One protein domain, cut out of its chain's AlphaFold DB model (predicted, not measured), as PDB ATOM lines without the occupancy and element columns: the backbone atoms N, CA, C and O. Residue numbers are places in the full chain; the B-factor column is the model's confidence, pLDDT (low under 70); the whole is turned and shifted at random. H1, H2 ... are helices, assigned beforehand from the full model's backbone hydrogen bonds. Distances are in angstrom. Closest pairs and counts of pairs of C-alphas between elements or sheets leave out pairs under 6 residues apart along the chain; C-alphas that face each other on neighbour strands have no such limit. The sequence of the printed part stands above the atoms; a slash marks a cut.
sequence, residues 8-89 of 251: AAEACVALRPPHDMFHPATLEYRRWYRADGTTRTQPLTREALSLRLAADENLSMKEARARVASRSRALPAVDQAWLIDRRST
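AT A GLANCE: This is residues 8 to 89 of the 251 residues of an uncharacterized protein of Rhodanobacter sp (UniProt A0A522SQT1). Two crossed helix pairs, H1 with H5 and H3 with H4, lie toward opposite ends of the long axis, and short H2 sits between them near the middle, between two long loops. The printed part has 82 residues, with five named helices, H1 to H5 in order, and no named strand. It is all helix and compact, with a radius of gyration of the C-alphas of 12.4 A and spans of 40 by 27 by 18 A.

IN THESE COORDINATES: Find C-alpha 8 at (74.535, 140.802, 135.097), where H1 runs to 14. H2 is residues 27 to 32, H3 46 to 57 (16.1 A), H4 61 to 71 (15.2 A). H5, 77 to 88 (16.7 A), ends at (80.151, 125.516, 127.016).

HOW THE PARTS SIT: Look at Glu 10 and Leu 83, the closest C-alphas of H1 and H5, 6.6 A apart: H1 touches residues 80 to 84 of H5 alone, at a steep tilt of 68 degrees, only just short of perpendicular. H2 only just touches H3, at its residue 49 alone, with 3 pairs within 8 A; C-alphas 31 and 49 are closest, 6.6 A. H3 and H4 touch at Ser 50 and Ala 64, C-alphas 5.1 A, tilted steeply by 66 degrees, opposite ways. H1 and H3 are apart. Every O i to N i+4 pair is within hydrogen-bond range in H1, H3, H4 and H5; in H2, 1 of 2.

THE WHOLE: C-alphas 58 and 89 are farthest apart, 39.7 A. Links H1 to H2 and H2 to H3 are long. The printed part has no cut, and no printed residue is under 70 in pLDDT.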
ATOM      1  N   ALA A   8      74.066 140.776 133.716       82.94
ATOM      2  CA  ALA A   8      74.535 140.802 135.097       82.94
ATOM      3  C   ALA A   8      74.494 139.403 135.733       82.94
ATOM      4  O   ALA A   8      75.442 139.025 136.427       82.94
ATOM      5  N   ALA A   9      73.459 138.605 135.463       84.06
ATOM      6  CA  ALA A   9      73.388 137.207 135.874       84.06
ATOM      7  C   ALA A   9      74.510 136.375 135.231       84.06
ATOM      8  O   ALA A   9      75.167 135.598 135.928       84.06
ATOM      9  N   GLU A  10      74.809 136.594 133.945       83.25
ATOM     10  CA  GLU A  10      75.937 135.922 133.278       83.25
ATOM     11  C   GLU A  10      77.274 136.261 133.952       83.25
ATOM     12  O   GLU A  10      78.070 135.370 134.272       83.25
ATOM     13  N   ALA A  11      77.494 137.544 134.253       85.06
ATOM     14  CA  ALA A  11      78.676 138.007 134.971       85.06
ATOM     15  C   ALA A  11      78.809 137.348 136.353       85.06
ATOM     16  O   ALA A  11      79.914 136.990 136.755       85.06
ATOM     17  N   CYS A  12      77.702 137.112 137.064       85.12
ATOM     18  CA  CYS A  12      77.723 136.485 138.390       85.12
ATOM     19  C   CYS A  12      78.228 135.033 138.385       85.12
ATOM     20  O   CYS A  12      78.713 134.562 139.421       85.12
ATOM     21  N   VAL A  13      78.125 134.347 137.242       86.50
ATOM     22  CA  VAL A  13      78.597 132.968 137.037       86.50
ATOM     23  C   VAL A  13      79.975 132.925 136.379       86.50
ATOM     24  O   VAL A  13      80.731 131.983 136.600       86.50
ATOM     25  N   ALA A  14      80.314 133.927 135.565       82.94
ATOM     26  CA  ALA A  14      81.529 133.919 134.753       82.94
ATOM     27  C   ALA A  14      82.700 134.693 135.368       82.94
ATOM     28  O   ALA A  14      83.853 134.313 135.146       82.94
ATOM     29  N   LEU A  15      82.418 135.766 136.108       84.56
ATOM     30  CA  LEU A  15      83.427 136.675 136.638       84.56
ATOM     31  C   LEU A  15      83.657 136.385 138.115       84.56
ATOM     32  O   LEU A  15      82.880 136.774 138.989       84.56
ATOM     33  N   ARG A  16      84.764 135.695 138.382       88.44
ATOM     34  CA  ARG A  16      85.278 135.551 139.738       88.44
ATOM     35  C   ARG A  16      85.902 136.884 140.168       88.44
ATOM     36  O   ARG A  16      86.806 137.350 139.472       88.44
ATOM     37  N   PRO A  17      85.462 137.488 141.283       84.06
ATOM     38  CA  PRO A  17      86.117 138.678 141.805       84.06
ATOM     39  C   PRO A  17      87.544 138.344 142.261       84.06
ATOM     40  O   PRO A  17      87.779 137.203 142.656       84.06
ATOM     41  N   PRO A  18      88.497 139.292 142.224       85.69
ATOM     42  CA  PRO A  18      89.812 139.117 142.836       85.69
ATOM     43  C   PRO A  18      89.711 138.717 144.313       85.69
ATOM     44  O   PRO A  18      88.757 139.078 145.003       85.69
ATOM     45  N   HIS A  19      90.702 137.969 144.800       83.00
ATOM     46  CA  HIS A  19      90.674 137.390 146.148       83.00
ATOM     47  C   HIS A  19      90.639 138.462 147.253       83.00
ATOM     48  O   HIS A  19      90.039 138.262 148.302       83.00
ATOM     49  N   ASP A  20      91.274 139.602 147.017       84.06
ATOM     50  CA  ASP A  20      91.393 140.754 147.911       84.06
ATOM     51  C   ASP A  20      90.233 141.757 147.791       84.06
ATOM     52  O   ASP A  20      90.085 142.635 148.638       84.06
ATOM     53  N   MET A  21      89.366 141.607 146.782       85.12
ATOM     54  CA  MET A  21      88.243 142.520 146.547       85.12
ATOM     55  C   MET A  21      87.166 142.436 147.640       85.12
ATOM     56  O   MET A  21      86.451 143.407 147.888       85.12
ATOM     57  N   PHE A  22      87.024 141.279 148.289       83.00
ATOM     58  CA  PHE A  22      85.997 141.044 149.298       83.00
ATOM     59  C   PHE A  22      86.575 140.408 150.557       83.00
ATOM     60  O   PHE A  22      87.360 139.467 150.493       83.00
ATOM     61  N   HIS A  23      86.108 140.864 151.720       86.25
ATOM     62  CA  HIS A  23      86.479 140.251 152.991       86.25
ATOM     63  C   HIS A  23      85.973 138.791 153.063       86.25
ATOM     64  O   HIS A  23      84.829 138.541 152.655       86.25
ATOM     65  N   PRO A  24      86.730 137.835 153.646       85.69
ATOM     66  CA  PRO A  24      86.334 136.423 153.724       85.69
ATOM     67  C   PRO A  24      84.987 136.137 154.403       85.69
ATOM     68  O   PRO A  24      84.337 135.123 154.144       85.69
ATOM     69  N   ALA A  25      84.532 137.051 155.264       85.50
ATOM     70  CA  ALA A  25      83.221 136.971 155.907       85.50
ATOM     71  C   ALA A  25      82.041 137.296 154.968       85.50
ATOM     72  O   ALA A  25      80.894 137.027 155.313       85.50
ATOM     73  N   THR A  26      82.292 137.884 153.797       90.19
ATOM     74  CA  THR A  26      81.228 138.246 152.857       90.19
ATOM     75  C   THR A  26      80.685 137.023 152.124       90.19
ATOM     76  O   THR A  26      81.401 136.066 151.819       90.19
ATOM     77  N   LEU A  27      79.398 137.075 151.779       92.00
ATOM     78  CA  LEU A  27      78.754 136.013 151.009       92.00
ATOM     79  C   LEU A  27      79.342 135.884 149.598       92.00
ATOM     80  O   LEU A  27      79.453 134.771 149.094       92.00
ATOM     81  N   GLU A  28      79.769 136.994 148.989       90.38
ATOM     82  CA  GLU A  28      80.403 136.995 147.665       90.38
ATOM     83  C   GLU A  28      81.759 136.283 147.671       90.38
ATOM     84  O   GLU A  28      82.022 135.476 146.776       90.38
ATOM     85  N   TYR A  29      82.573 136.486 148.712       90.56
ATOM     86  CA  TYR A  29      83.803 135.718 148.892       90.56
ATOM     87  C   TYR A  29      83.498 134.229 149.080       90.56
ATOM     88  O   TYR A  29      83.995 133.391 148.328       90.56
ATOM     89  N   ARG A  30      82.607 133.879 150.022       92.69
ATOM     90  CA  ARG A  30      82.233 132.475 150.302       92.69
ATOM     91  C   ARG A  30      81.636 131.759 149.086       92.69
ATOM     92  O   ARG A  30      81.709 130.530 148.996       92.69
ATOM     93  N   ARG A  31      81.055 132.509 148.142       94.25
ATOM     94  CA  ARG A  31      80.523 131.971 146.888       94.25
ATOM     95  C   ARG A  31      81.622 131.428 145.981       94.25
ATOM     96  O   ARG A  31      81.430 130.370 145.392       94.25
ATOM     97  N   TRP A  32      82.755 132.117 145.884       94.25
ATOM     98  CA  TRP A  32      83.839 131.804 144.944       94.25
ATOM     99  C   TRP A  32      85.044 131.115 145.574       94.25
ATOM    100  O   TRP A  32      85.792 130.422 144.880       94.25
ATOM    101  N   TYR A  33      85.209 131.264 146.881       93.06
ATOM    102  CA  TYR A  33      86.358 130.785 147.628       93.06
ATOM    103  C   TYR A  33      85.916 129.821 148.727       93.06
ATOM    104  O   TYR A  33      84.781 129.843 149.220       93.06
ATOM    105  N   ARG A  34      86.801 128.894 149.073       91.50
ATOM    106  CA  ARG A  34      86.662 128.051 150.261       91.50
ATOM    107  C   ARG A  34      87.205 128.795 151.489       91.50
ATOM    108  O   ARG A  34      87.794 129.866 151.376       91.50
ATOM    109  N   ALA A  35      86.979 128.227 152.673       87.06
ATOM    110  CA  ALA A  35      87.453 128.810 153.931       87.06
ATOM    111  C   ALA A  35      88.991 128.868 154.018       87.06
ATOM    112  O   ALA A  35      89.528 129.765 154.652       87.06
ATOM    113  N   ASP A  36      89.678 127.955 153.330       89.00
ATOM    114  CA  ASP A  36      91.139 127.920 153.185       89.00
ATOM    115  C   ASP A  36      91.677 128.903 152.121       89.00
ATOM    116  O   ASP A  36      92.865 128.894 151.819       89.00
ATOM    117  N   GLY A  37      90.811 129.725 151.513       87.19
ATOM    118  CA  GLY A  37      91.173 130.659 150.441       87.19
ATOM    119  C   GLY A  37      91.303 130.022 149.055       87.19
ATOM    120  O   GLY A  37      91.482 130.727 148.062       87.19
ATOM    121  N   THR A  38      91.150 128.701 148.926       91.88
ATOM    122  CA  THR A  38      91.240 128.053 147.613       91.88
ATOM    123  C   THR A  38      90.057 128.429 146.726       91.88
ATOM    124  O   THR A  38      88.900 128.508 147.157       91.88
ATOM    125  N   THR A  39      90.336 128.638 145.440       92.69
ATOM    126  CA  THR A  39      89.304 128.994 144.464       92.69
ATOM    127  C   THR A  39      88.414 127.804 144.135       92.69
ATOM    128  O   THR A  39      88.892 126.684 143.922       92.69
ATOM    129  N   ARG A  40      87.117 128.060 143.992       92.25
ATOM    130  CA  ARG A  40      86.170 127.111 143.406       92.25
ATOM    131  C   ARG A  40      86.217 127.191 141.881       92.25
ATOM    132  O   ARG A  40      86.498 128.246 141.312       92.25
ATOM    133  N   THR A  41      85.915 126.071 141.232       89.94
ATOM    134  CA  THR A  41      85.750 125.988 139.772       89.94
ATOM    135  C   THR A  41      84.482 126.703 139.307       89.94
ATOM    136  O   THR A  41      84.475 127.316 138.245       89.94
ATOM    137  N   GLN A  42      83.427 126.650 140.120       91.81
ATOM    138  CA  GLN A  42      82.150 127.322 139.905       91.81
ATOM    139  C   GLN A  42      81.690 127.983 141.211       91.81
ATOM    140  O   GLN A  42      81.995 127.466 142.294       91.81
ATOM    141  N   PRO A  43      80.958 129.107 141.137       94.38
ATOM    142  CA  PRO A  43      80.406 129.738 142.324       94.38
ATOM    143  C   PRO A  43      79.369 128.829 142.996       94.38
ATOM    144  O   PRO A  43      78.712 128.022 142.340       94.38
ATOM    145  N   LEU A  44      79.187 128.964 144.309       95.56
ATOM    146  CA  LEU A  44      78.064 128.323 144.993       95.56
ATOM    147  C   LEU A  44      76.731 128.898 144.502       95.56
ATOM    148  O   LEU A  44      76.573 130.116 144.392       95.56
ATOM    149  N   THR A  45      75.757 128.012 144.286       96.31
ATOM    150  CA  THR A  45      74.371 128.410 144.021       96.31
ATOM    151  C   THR A  45      73.756 129.038 145.271       96.31
ATOM    152  O   THR A  45      74.267 128.886 146.386       96.31
ATOM    153  N   ARG A  46      72.618 129.712 145.112       95.62
ATOM    154  CA  ARG A  46      71.853 130.295 146.221       95.62
ATOM    155  C   ARG A  46      71.526 129.263 147.298       95.62
ATOM    156  O   ARG A  46      71.653 129.547 148.489       95.62
ATOM    157  N   GLU A  47      71.132 128.064 146.890       96.00
ATOM    158  CA  GLU A  47      70.770 126.963 147.779       96.00
ATOM    159  C   GLU A  47      71.997 126.446 148.535       96.00
ATOM    160  O   GLU A  47      71.964 126.342 149.761       96.00
ATOM    161  N   ALA A  48      73.098 126.195 147.821       96.00
ATOM    162  CA  ALA A  48      74.338 125.704 148.416       96.00
ATOM    163  C   ALA A  48      74.966 126.730 149.373       96.00
ATOM    164  O   ALA A  48      75.452 126.374 150.447       96.00
ATOM    165  N   LEU A  49      74.915 128.016 149.014       96.06
ATOM    166  CA  LEU A  49      75.393 129.103 149.862       96.06
ATOM    167  C   LEU A  49      74.518 129.273 151.110       96.06
ATOM    168  O   LEU A  49      75.054 129.497 152.190       96.06
ATOM    169  N   SER A  50      73.197 129.105 150.987       96.31
ATOM    170  CA  SER A  50      72.277 129.153 152.135       96.31
ATOM    171  C   SER A  50      72.527 128.006 153.113       96.31
ATOM    172  O   SER A  50      72.572 128.239 154.316       96.31
ATOM    173  N   LEU A  51      72.727 126.782 152.608       95.94
ATOM    174  CA  LEU A  51      73.069 125.620 153.438       95.94
ATOM    175  C   LEU A  51      74.371 125.844 154.204       95.94
ATOM    176  O   LEU A  51      74.451 125.576 155.399       95.94
ATOM    177  N   ARG A  52      75.383 126.384 153.518       93.38
ATOM    178  CA  ARG A  52      76.673 126.678 154.135       93.38
ATOM    179  C   ARG A  52      76.569 127.783 155.181       93.38
ATOM    180  O   ARG A  52      77.107 127.634 156.267       93.38
ATOM    181  N   LEU A  53      75.837 128.856 154.885       94.19
ATOM    182  CA  LEU A  53      75.617 129.952 155.826       94.19
ATOM    183  C   LEU A  53      74.884 129.486 157.093       94.19
ATOM    184  O   LEU A  53      75.243 129.905 158.187       94.19
ATOM    185  N   ALA A  54      73.886 128.610 156.950       95.12
ATOM    186  CA  ALA A  54      73.181 128.028 158.088       95.12
ATOM    187  C   ALA A  54      74.117 127.206 158.987       95.12
ATOM    188  O   ALA A  54      74.053 127.342 160.204       95.12
ATOM    189  N   ALA A  55      75.009 126.407 158.390       92.00
ATOM    190  CA  ALA A  55      75.981 125.600 159.126       92.00
ATOM    191  C   ALA A  55      77.074 126.448 159.801       92.00
ATOM    192  O   ALA A  55      77.378 126.227 160.968       92.00
ATOM    193  N   ASP A  56      77.637 127.427 159.086       90.25
ATOM    194  CA  ASP A  56      78.760 128.240 159.571       90.25
ATOM    195  C   ASP A  56      78.333 129.223 160.685       90.25
ATOM    196  O   ASP A  56      79.122 129.524 161.577       90.25
ATOM    197  N   GLU A  57      77.097 129.739 160.641       90.62
ATOM    198  CA  GLU A  57      76.594 130.765 161.578       90.62
ATOM    199  C   GLU A  57      75.499 130.251 162.527       90.62
ATOM    200  O   GLU A  57      74.894 131.043 163.249       90.62
ATOM    201  N   ASN A  58      75.235 128.939 162.531       91.75
ATOM    202  CA  ASN A  58      74.179 128.295 163.321       91.75
ATOM    203  C   ASN A  58      72.806 128.993 163.176       91.75
ATOM    204  O   ASN A  58      72.082 129.209 164.149       91.75
ATOM    205  N   LEU A  59      72.471 129.400 161.948       92.56
ATOM    206  CA  LEU A  59      71.224 130.098 161.628       92.56
ATOM    207  C   LEU A  59      70.137 129.113 161.220       92.56
ATOM    208  O   LEU A  59      70.408 128.063 160.631       92.56
ATOM    209  N   SER A  60      68.876 129.508 161.397       95.94
ATOM    210  CA  SER A  60      67.785 128.769 160.767       95.94
ATOM    211  C   SER A  60      67.902 128.831 159.237       95.94
ATOM    212  O   SER A  60      68.304 129.841 158.649       95.94
ATOM    213  N   MET A  61      67.467 127.772 158.545       96.38
ATOM    214  CA  MET A  61      67.463 127.753 157.074       96.38
ATOM    215  C   MET A  61      66.632 128.887 156.458       96.38
ATOM    216  O   MET A  61      66.928 129.339 155.351       96.38
ATOM    217  N   LYS A  62      65.595 129.362 157.160       95.88
ATOM    218  CA  LYS A  62      64.775 130.500 156.726       95.88
ATOM    219  C   LYS A  62      65.594 131.793 156.718       95.88
ATOM    220  O   LYS A  62      65.585 132.508 155.718       95.88
ATOM    221  N   GLU A  63      66.326 132.065 157.796       95.25
ATOM    222  CA  GLU A  63      67.182 133.250 157.913       95.25
ATOM    223  C   GLU A  63      68.357 133.197 156.944       95.25
ATOM    224  O   GLU A  63      68.642 134.192 156.277       95.25
ATOM    225  N   ALA A  64      68.999 132.035 156.806       95.25
ATOM    226  CA  ALA A  64      70.102 131.861 155.872       95.25
ATOM    227  C   ALA A  64      69.665 132.159 154.427       95.25
ATOM    228  O   ALA A  64      70.309 132.951 153.739       95.25
ATOM    229  N   ARG A  65      68.516 131.620 153.991       94.94
ATOM    230  CA  ARG A  65      67.944 131.911 152.664       94.94
ATOM    231  C   ARG A  65      67.629 133.394 152.480       94.94
ATOM    232  O   ARG A  65      67.958 133.953 151.438       94.94
ATOM    233  N   ALA A  66      67.025 134.038 153.481       93.75
ATOM    234  CA  ALA A  66      66.696 135.462 153.421       93.75
ATOM    235  C   ALA A  66      67.955 136.342 153.315       93.75
ATOM    236  O   ALA A  66      68.000 137.277 152.513       93.75
ATOM    237  N   ARG A  67      69.010 136.019 154.076       94.12
ATOM    238  CA  ARG A  67      70.302 136.718 154.001       94.12
ATOM    239  C   ARG A  67      70.972 136.521 152.647       94.12
ATOM    240  O   ARG A  67      71.407 137.500 152.051       94.12
ATOM    241  N   VAL A  68      71.026 135.293 152.133       94.44
ATOM    242  CA  VAL A  68      71.625 135.026 150.817       94.44
ATOM    243  C   VAL A  68      70.859 135.738 149.706       94.44
ATOM    244  O   VAL A  68      71.487 136.369 148.864       94.44
ATOM    245  N   ALA A  69      69.525 135.695 149.722       89.69
ATOM    246  CA  ALA A  69      68.701 136.351 148.707       89.69
ATOM    247  C   ALA A  69      68.852 137.884 148.693       89.69
ATOM    248  O   ALA A  69      68.713 138.493 147.638       89.69
ATOM    249  N   SER A  70      69.133 138.504 149.844       88.69
ATOM    250  CA  SER A  70      69.250 139.966 149.969       88.69
ATOM    251  C   SER A  70      70.679 140.495 149.841       88.69
ATOM    252  O   SER A  70      70.869 141.642 149.448       88.69
ATOM    253  N   ARG A  71      71.689 139.692 150.193       89.50
ATOM    254  CA  ARG A  71      73.089 140.140 150.315       89.50
ATOM    255  C   ARG A  71      74.065 139.418 149.396       89.50
ATOM    256  O   ARG A  71      75.257 139.710 149.450       89.50
ATOM    257  N   SER A  72      73.600 138.474 148.582       90.25
ATOM    258  CA  SER A  72      74.434 137.814 147.581       90.25
ATOM    259  C   SER A  72      73.806 137.868 146.201       90.25
ATOM    260  O   SER A  72      72.589 137.835 146.043       90.25
ATOM    261  N   ARG A  73      74.667 137.855 145.186       90.38
ATOM    262  CA  ARG A  73      74.286 137.660 143.786       90.38
ATOM    263  C   ARG A  73      74.268 136.184 143.370       90.38
ATOM    264  O   ARG A  73      74.354 135.870 142.187       90.38
ATOM    265  N   ALA A  74      74.193 135.262 144.331       92.06
ATOM    266  CA  ALA A  74      74.078 133.839 144.043       92.06
ATOM    267  C   ALA A  74      72.776 133.543 143.278       92.06
ATOM    268  O   ALA A  74      71.669 133.885 143.726       92.06
ATOM    269  N   LEU A  75      72.923 132.893 142.126       92.56
ATOM    270  CA  LEU A  75      71.799 132.472 141.301       92.56
ATOM    271  C   LEU A  75      71.198 131.163 141.830       92.56
ATOM    272  O   LEU A  75      71.912 130.365 142.450       92.56
ATOM    273  N   PRO A  76      69.897 130.925 141.596       92.56
ATOM    274  CA  PRO A  76      69.305 129.607 141.781       92.56
ATOM    275  C   PRO A  76      70.071 128.539 140.994       92.56
ATOM    276  O   PRO A  76      70.606 128.812 139.918       92.56
ATOM    277  N   ALA A  77      70.094 127.309 141.508       92.62
ATOM    278  CA  ALA A  77      70.824 126.208 140.878       92.62
ATOM    279  C   ALA A  77      70.440 125.973 139.405       92.62
ATOM    280  O   ALA A  77      71.320 125.732 138.581       92.62
ATOM    281  N   VAL A  78      69.149 126.088 139.072       90.38
ATOM    282  CA  VAL A  78      68.638 125.902 137.703       90.38
ATOM    283  C   VAL A  78      69.212 126.953 136.749       90.38
ATOM    284  O   VAL A  78      69.745 126.603 135.699       90.38
ATOM    285  N   ASP A  79      69.172 128.226 137.141       90.00
ATOM    286  CA  ASP A  79      69.660 129.343 136.326       90.00
ATOM    287  C   ASP A  79      71.178 129.283 136.136       90.00
ATOM    288  O   ASP A  79      71.693 129.477 135.034       90.00
ATOM    289  N   GLN A  80      71.910 128.964 137.209       92.19
ATOM    290  CA  GLN A  80      73.358 128.815 137.144       92.19
ATOM    291  C   GLN A  80      73.762 127.648 136.232       92.19
ATOM    292  O   GLN A  80      74.681 127.801 135.427       92.19
ATOM    293  N   ALA A  81      73.082 126.502 136.338       91.88
ATOM    294  CA  ALA A  81      73.344 125.346 135.484       91.88
ATOM    295  C   ALA A  81      73.106 125.680 134.005       91.88
ATOM    296  O   ALA A  81      73.959 125.382 133.171       91.88
ATOM    297  N   TRP A  82      72.004 126.371 133.697       90.38
ATOM    298  CA  TRP A  82      71.699 126.818 132.340       90.38
ATOM    299  C   TRP A  82      72.780 127.749 131.774       90.38
ATOM    300  O   TRP A  82      73.223 127.564 130.643       90.38
ATOM    301  N   LEU A  83      73.272 128.715 132.561       89.25
ATOM    302  CA  LEU A  83      74.335 129.630 132.122       89.25
ATOM    303  C   LEU A  83      75.672 128.930 131.876       89.25
ATOM    304  O   LEU A  83      76.394 129.279 130.937       89.25
ATOM    305  N   ILE A  84      76.013 127.953 132.714       89.88
ATOM    306  CA  ILE A  84      77.234 127.160 132.546       89.88
ATOM    307  C   ILE A  84      77.150 126.350 131.249       89.88
ATOM    308  O   ILE A  84      78.070 126.431 130.434       89.88
ATOM    309  N   ASP A  85      76.039 125.646 131.031       90.00
ATOM    310  CA  ASP A  85      75.804 124.836 129.829       90.00
ATOM    311  C   ASP A  85      75.799 125.689 128.544       90.00
ATOM    312  O   ASP A  85      76.489 125.401 127.555       90.00
ATOM    313  N   ARG A  86      75.116 126.838 128.599       88.00
ATOM    314  CA  ARG A  86      75.112 127.840 127.529       88.00
ATOM    315  C   ARG A  86      76.527 128.296 127.169       88.00
ATOM    316  O   ARG A  86      76.845 128.448 125.987       88.00
ATOM    317  N   ARG A  87      77.392 128.521 128.165       86.19
ATOM    318  CA  ARG A  87      78.773 128.979 127.949       86.19
ATOM    319  C   ARG A  87      79.645 127.904 127.305       86.19
ATOM    320  O   ARG A  87      80.468 128.250 126.458       86.19
ATOM    321  N   SER A  88      79.466 126.636 127.675       87.50
ATOM    322  CA  SER A  88      80.151 125.516 127.016       87.50
ATOM    323  C   SER A  88      79.658 125.262 125.591       87.50
ATOM    324  O   SER A  88      80.371 124.650 124.799       87.50
ATOM    325  N   THR A  89      78.476 125.765 125.234       87.88
ATOM    326  CA  THR A  89      77.934 125.636 123.882       87.88
ATOM    327  C   THR A  89      78.644 126.595 122.905       87.88
ATOM    328  O   THR A  89      78.777 127.794 123.209       87.88
TER     329      THR A  89